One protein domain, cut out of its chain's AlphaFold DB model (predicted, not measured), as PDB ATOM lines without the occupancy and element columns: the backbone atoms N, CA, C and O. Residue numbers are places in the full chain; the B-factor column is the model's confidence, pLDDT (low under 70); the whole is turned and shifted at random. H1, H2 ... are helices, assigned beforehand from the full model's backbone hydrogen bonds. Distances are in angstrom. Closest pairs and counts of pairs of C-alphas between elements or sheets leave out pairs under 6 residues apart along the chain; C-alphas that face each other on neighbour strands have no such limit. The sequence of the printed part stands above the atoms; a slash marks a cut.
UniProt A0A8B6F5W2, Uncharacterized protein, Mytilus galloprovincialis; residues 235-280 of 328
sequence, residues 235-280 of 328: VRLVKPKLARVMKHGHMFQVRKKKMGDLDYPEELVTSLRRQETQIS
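What this domain is: This is residues 235 to 280 of the 328 residues of an uncharacterized protein of Mytilus galloprovincialis (UniProt A0A8B6F5W2). Two helices, the longer H1 and the shorter H2, make an open V, with a tight link at its point and the far part of H2 folding back without packing on H1. The printed part has 46 residues with two named helices, H1 then H2, and no named strand; the class is all helix. It is only just loose, close to extended, with a radius of gyration of the C-alphas of 13.8 A, and flat, spanning 41 by 25 by 8 A.

Where its parts are: H1, residues 240 to 260, begins at C-alpha 240 (-48.678, -15.986, -130.817) and is 30.4 A long from first to last C-alpha. H2, residues 266 to 280, is 20.8 A long and ends at C-alpha 280 (-41.750, -6.993, -112.823).

How they stand to each other: H1 and H2 are near each other, with 5 pairs of C-alphas within 10 A and the closest C-alphas 8.0 A apart. Residues 247 to 255 of H1 and 270 to 280 of H2 stand free. In H1 and H2 every O i to N i+4 pair is within hydrogen-bond range.

The domain as a whole: The C-alphas of Arg 236 and Pro 265, the two farthest apart, are 40.8 A apart. The printed part has no cut. Residues 235 to 241 have pLDDT under 70.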
ATOM      1  N   VAL A 235     -47.397 -13.278-137.822       63.00
ATOM      2  CA  VAL A 235     -48.355 -13.321-136.696       63.00
ATOM      3  C   VAL A 235     -49.185 -14.619-136.647       63.00
ATOM      4  O   VAL A 235     -49.662 -14.983-135.574       63.00
ATOM      5  N   ARG A 236     -49.371 -15.312-137.783       63.69
ATOM      6  CA  ARG A 236     -50.127 -16.577-137.881       63.69
ATOM      7  C   ARG A 236     -49.226 -17.805-138.018       63.69
ATOM      8  O   ARG A 236     -49.511 -18.814-137.381       63.69
ATOM      9  N   LEU A 237     -48.130 -17.699-138.777       67.12
ATOM     10  CA  LEU A 237     -47.118 -18.759-138.925       67.12
ATOM     11  C   LEU A 237     -46.534 -19.211-137.580       67.12
ATOM     12  O   LEU A 237     -46.323 -20.397-137.340       67.12
ATOM     13  N   VAL A 238     -46.272 -18.255-136.688       63.47
ATOM     14  CA  VAL A 238     -45.684 -18.512-135.375       63.47
ATOM     15  C   VAL A 238     -46.783 -18.418-134.319       63.47
ATOM     16  O   VAL A 238     -47.416 -17.370-134.186       63.47
ATOM     17  N   LYS A 239     -46.985 -19.480-133.516       67.94
ATOM     18  CA  LYS A 239     -47.935 -19.475-132.380       67.94
ATOM     19  C   LYS A 239     -47.775 -18.161-131.586       67.94
ATOM     20  O   LYS A 239     -46.657 -17.898-131.138       67.94
ATOM     21  N   PRO A 240     -48.833 -17.360-131.323       67.38
ATOM     22  CA  PRO A 240     -48.678 -15.986-130.817       67.38
ATOM     23  C   PRO A 240     -47.881 -15.817-129.512       67.38
ATOM     24  O   PRO A 240     -47.363 -14.735-129.242       67.38
ATOM     25  N   LYS A 241     -47.745 -16.876-128.699       69.62
ATOM     26  CA  LYS A 241     -46.818 -16.911-127.555       69.62
ATOM     27  C   LYS A 241     -45.348 -16.934-127.996       69.62
ATOM     28  O   LYS A 241     -44.572 -16.122-127.510       69.62
ATOM     29  N   LEU A 242     -44.980 -17.813-128.931       72.88
ATOM     30  CA  LEU A 242     -43.616 -17.925-129.456       72.88
ATOM     31  C   LEU A 242     -43.201 -16.651-130.207       72.88
ATOM     32  O   LEU A 242     -42.103 -16.160-129.983       72.88
ATOM     33  N   ALA A 243     -44.105 -16.031-130.974       74.56
ATOM     34  CA  ALA A 243     -43.837 -14.746-131.632       74.56
ATOM     35  C   ALA A 243     -43.478 -13.631-130.624       74.56
ATOM     36  O   ALA A 243     -42.558 -12.843-130.855       74.56
ATOM     37  N   ARG A 244     -44.161 -13.591-129.468       78.88
ATOM     38  CA  ARG A 244     -43.828 -12.671-128.363       78.88
ATOM     39  C   ARG A 244     -42.498 -13.024-127.700       78.88
ATOM     40  O   ARG A 244     -41.719 -12.114-127.440       78.88
ATOM     41  N   VAL A 245     -42.228 -14.308-127.451       79.25
ATOM     42  CA  VAL A 245     -40.956 -14.774-126.867       79.25
ATOM     43  C   VAL A 245     -39.776 -14.419-127.774       79.25
ATOM     44  O   VAL A 245     -38.813 -13.837-127.290       79.25
ATOM     45  N   MET A 246     -39.874 -14.663-129.084       78.12
ATOM     46  CA  MET A 246     -38.835 -14.296-130.053       78.12
ATOM     47  C   MET A 246     -38.624 -12.778-130.113       78.12
ATOM     48  O   MET A 246     -37.487 -12.327-129.995       78.12
ATOM     49  N   LYS A 247     -39.694 -11.968-130.203       83.25
ATOM     50  CA  LYS A 247     -39.560 -10.498-130.190       83.25
ATOM     51  C   LYS A 247     -38.935  -9.986-128.886       83.25
ATOM     52  O   LYS A 247     -38.110  -9.079-128.924       83.25
ATOM     53  N   HIS A 248     -39.305 -10.552-127.738       83.88
ATOM     54  CA  HIS A 248     -38.780 -10.120-126.442       83.88
ATOM     55  C   HIS A 248     -37.325 -10.567-126.227       83.88
ATOM     56  O   HIS A 248     -36.512  -9.765-125.779       83.88
ATOM     57  N   GLY A 249     -36.971 -11.792-126.631       86.75
ATOM     58  CA  GLY A 249     -35.595 -12.293-126.626       86.75
ATOM     59  C   GLY A 249     -34.672 -11.485-127.540       86.75
ATOM     60  O   GLY A 249     -33.598 -11.083-127.108       86.75
ATOM     61  N   HIS A 250     -35.125 -11.145-128.751       87.38
ATOM     62  CA  HIS A 250     -34.397 -10.255-129.660       87.38
ATOM     63  C   HIS A 250     -34.197  -8.857-129.053       87.38
ATOM     64  O   HIS A 250     -33.082  -8.346-129.032       87.38
ATOM     65  N   MET A 251     -35.245  -8.245-128.485       86.38
ATOM     66  CA  MET A 251     -35.114  -6.958-127.784       86.38
ATOM     67  C   MET A 251     -34.139  -7.027-126.599       86.38
ATOM     68  O   MET A 251     -33.389  -6.081-126.374       86.38
ATOM     69  N   PHE A 252     -34.116  -8.139-125.861       84.00
ATOM     70  CA  PHE A 252     -33.173  -8.355-124.764       84.00
ATOM     71  C   PHE A 252     -31.730  -8.530-125.262       84.00
ATOM     72  O   PHE A 252     -30.814  -7.981-124.656       84.00
ATOM     73  N   GLN A 253     -31.517  -9.226-126.383       87.25
ATOM     74  CA  GLN A 253     -30.207  -9.349-127.033       87.25
ATOM     75  C   GLN A 253     -29.704  -7.998-127.558       87.25
ATOM     76  O   GLN A 253     -28.570  -7.630-127.266       87.25
ATOM     77  N   VAL A 254     -30.551  -7.219-128.241       86.88
ATOM     78  CA  VAL A 254     -30.212  -5.863-128.714       86.88
ATOM     79  C   VAL A 254     -29.911  -4.927-127.540       86.88
ATOM     80  O   VAL A 254     -28.918  -4.205-127.589       86.88
ATOM     81  N   ARG A 255     -30.701  -4.968-126.453       84.62
ATOM     82  CA  ARG A 255     -30.398  -4.210-125.225       84.62
ATOM     83  C   ARG A 255     -29.077  -4.674-124.600       84.62
ATOM     84  O   ARG A 255     -28.278  -3.822-124.237       84.62
ATOM     85  N   LYS A 256     -28.812  -5.988-124.498       83.19
ATOM     86  CA  LYS A 256     -27.531  -6.500-123.976       83.19
ATOM     87  C   LYS A 256     -26.362  -5.990-124.822       83.19
ATOM     88  O   LYS A 256     -25.385  -5.538-124.239       83.19
ATOM     89  N   LYS A 257     -26.471  -6.036-126.156       87.25
ATOM     90  CA  LYS A 257     -25.419  -5.538-127.047       87.25
ATOM     91  C   LYS A 257     -25.187  -4.041-126.828       87.25
ATOM     92  O   LYS A 257     -24.096  -3.684-126.419       87.25
ATOM     93  N   LYS A 258     -26.229  -3.204-126.931       86.94
ATOM     94  CA  LYS A 258     -26.107  -1.748-126.723       86.94
ATOM     95  C   LYS A 258     -25.570  -1.346-125.341       86.94
ATOM     96  O   LYS A 258     -24.956  -0.298-125.242       86.94
ATOM     97  N   MET A 259     -25.787  -2.142-124.289       78.81
ATOM     98  CA  MET A 259     -25.176  -1.889-122.970       78.81
ATOM     99  C   MET A 259     -23.688  -2.274-122.912       78.81
ATOM    100  O   MET A 259     -22.949  -1.659-122.154       78.81
ATOM    101  N   GLY A 260     -23.259  -3.278-123.685       82.12
ATOM    102  CA  GLY A 260     -21.844  -3.638-123.839       82.12
ATOM    103  C   GLY A 260     -21.096  -2.674-124.762       82.12
ATOM    104  O   GLY A 260     -20.005  -2.245-124.424       82.12
ATOM    105  N   ASP A 261     -21.731  -2.238-125.855       87.44
ATOM    106  CA  ASP A 261     -21.220  -1.225-126.797       87.44
ATOM    107  C   ASP A 261     -21.034   0.181-126.150       87.44
ATOM    108  O   ASP A 261     -20.667   1.131-126.838       87.44
ATOM    109  N   LEU A 262     -21.335   0.334-124.851       86.12
ATOM    110  CA  LEU A 262     -21.248   1.569-124.057       86.12
ATOM    111  C   LEU A 262     -20.318   1.444-122.828       86.12
ATOM    112  O   LEU A 262     -20.350   2.330-121.976       86.12
ATOM    113  N   ASP A 263     -19.558   0.347-122.691       83.06
ATOM    114  CA  ASP A 263     -18.642   0.065-121.564       83.06
ATOM    115  C   ASP A 263     -19.244   0.310-120.159       83.06
ATOM    116  O   ASP A 263     -18.573   0.730-119.213       83.06
ATOM    117  N   TYR A 264     -20.540   0.021-119.988       75.81
ATOM    118  CA  TYR A 264     -21.202   0.162-118.690       75.81
ATOM    119  C   TYR A 264     -20.659  -0.862-117.675       75.81
ATOM    120  O   TYR A 264     -20.762  -2.066-117.934       75.81
ATOM    121  N   PRO A 265     -20.184  -0.433-116.484       80.56
ATOM    122  CA  PRO A 265     -19.709  -1.337-115.438       80.56
ATOM    123  C   PRO A 265     -20.715  -2.448-115.111       80.56
ATOM    124  O   PRO A 265     -21.893  -2.183-114.843       80.56
ATOM    125  N   GLU A 266     -20.263  -3.705-115.098       77.56
ATOM    126  CA  GLU A 266     -21.157  -4.869-114.976       77.56
ATOM    127  C   GLU A 266     -21.923  -4.899-113.633       77.56
ATOM    128  O   GLU A 266     -23.043  -5.411-113.549       77.56
ATOM    129  N   GLU A 267     -21.394  -4.247-112.598       81.81
ATOM    130  CA  GLU A 267     -22.054  -4.018-111.305       81.81
ATOM    131  C   GLU A 267     -23.320  -3.144-111.423       81.81
ATOM    132  O   GLU A 267     -24.352  -3.422-110.799       81.81
ATOM    133  N   LEU A 268     -23.303  -2.129-112.296       77.12
ATOM    134  CA  LEU A 268     -24.475  -1.301-112.604       77.12
ATOM    135  C   LEU A 268     -25.493  -2.082-113.447       77.12
ATOM    136  O   LEU A 268     -26.699  -2.007-113.208       77.12
ATOM    137  N   VAL A 269     -25.029  -2.911-114.387       76.25
ATOM    138  CA  VAL A 269     -25.907  -3.759-115.216       76.25
ATOM    139  C   VAL A 269     -26.592  -4.852-114.379       76.25
ATOM    140  O   VAL A 269     -27.772  -5.159-114.581       76.25
ATOM    141  N   THR A 270     -25.884  -5.444-113.415       79.00
ATOM    142  CA  THR A 270     -26.423  -6.491-112.532       79.00
ATOM    143  C   THR A 270     -27.352  -5.942-111.447       79.00
ATOM    144  O   THR A 270     -28.378  -6.569-111.166       79.00
ATOM    145  N   SER A 271     -27.075  -4.758-110.890       79.56
ATOM    146  CA  SER A 271     -27.994  -4.067-109.970       79.56
ATOM    147  C   SER A 271     -29.279  -3.602-110.675       79.56
ATOM    148  O   SER A 271     -30.370  -3.914-110.189       79.56
ATOM    149  N   LEU A 272     -29.187  -3.011-111.876       77.69
ATOM    150  CA  LEU A 272     -30.358  -2.687-112.711       77.69
ATOM    151  C   LEU A 272     -31.224  -3.920-113.011       77.69
ATOM    152  O   LEU A 272     -32.447  -3.854-112.892       77.69
ATOM    153  N   ARG A 273     -30.618  -5.076-113.324       77.19
ATOM    154  CA  ARG A 273     -31.367  -6.338-113.503       77.19
ATOM    155  C   ARG A 273     -32.129  -6.761-112.246       77.19
ATOM    156  O   ARG A 273     -33.266  -7.215-112.366       77.19
ATOM    157  N   ARG A 274     -31.534  -6.633-111.053       78.75
ATOM    158  CA  ARG A 274     -32.213  -6.948-109.779       78.75
ATOM    159  C   ARG A 274     -33.409  -6.017-109.546       78.75
ATOM    160  O   ARG A 274     -34.459  -6.479-109.107       78.75
ATOM    161  N   GLN A 275     -33.287  -4.738-109.891       79.12
ATOM    162  CA  GLN A 275     -34.383  -3.775-109.774       79.12
ATOM    163  C   GLN A 275     -35.501  -4.039-110.806       79.12
ATOM    164  O   GLN A 275     -36.681  -4.065-110.450       79.12
ATOM    165  N   GLU A 276     -35.150  -4.328-112.067       77.31
ATOM    166  CA  GLU A 276     -36.115  -4.641-113.133       77.31
ATOM    167  C   GLU A 276     -36.920  -5.918-112.818       77.31
ATOM    168  O   GLU A 276     -38.137  -5.947-113.038       77.31
ATOM    169  N   THR A 277     -36.312  -6.953-112.212       76.88
ATOM    170  CA  THR A 277     -37.076  -8.136-111.772       76.88
ATOM    171  C   THR A 277     -38.068  -7.798-110.660       76.88
ATOM    172  O   THR A 277     -39.237  -8.174-110.799       76.88
ATOM    173  N   GLN A 278     -37.671  -7.051-109.621       76.75
ATOM    174  CA  GLN A 278     -38.559  -6.625-108.524       76.75
ATOM    175  C   GLN A 278     -39.772  -5.832-109.037       76.75
ATOM    176  O   GLN A 278     -40.916  -6.176-108.725       76.75
ATOM    177  N   ILE A 279     -39.551  -4.845-109.911       74.44
ATOM    178  CA  ILE A 279     -40.624  -4.071-110.561       74.44
ATOM    179  C   ILE A 279     -41.533  -4.995-111.393       74.44
ATOM    180  O   ILE A 279     -42.762  -4.861-111.368       74.44
ATOM    181  N   SER A 280     -40.967  -5.997-112.077       70.19
ATOM    182  CA  SER A 280     -41.750  -6.993-112.823       70.19
ATOM    183  C   SER A 280     -42.613  -7.896-111.930       70.19
ATOM    184  O   SER A 280     -43.583  -8.467-112.421       70.19
TER     185      SER A 280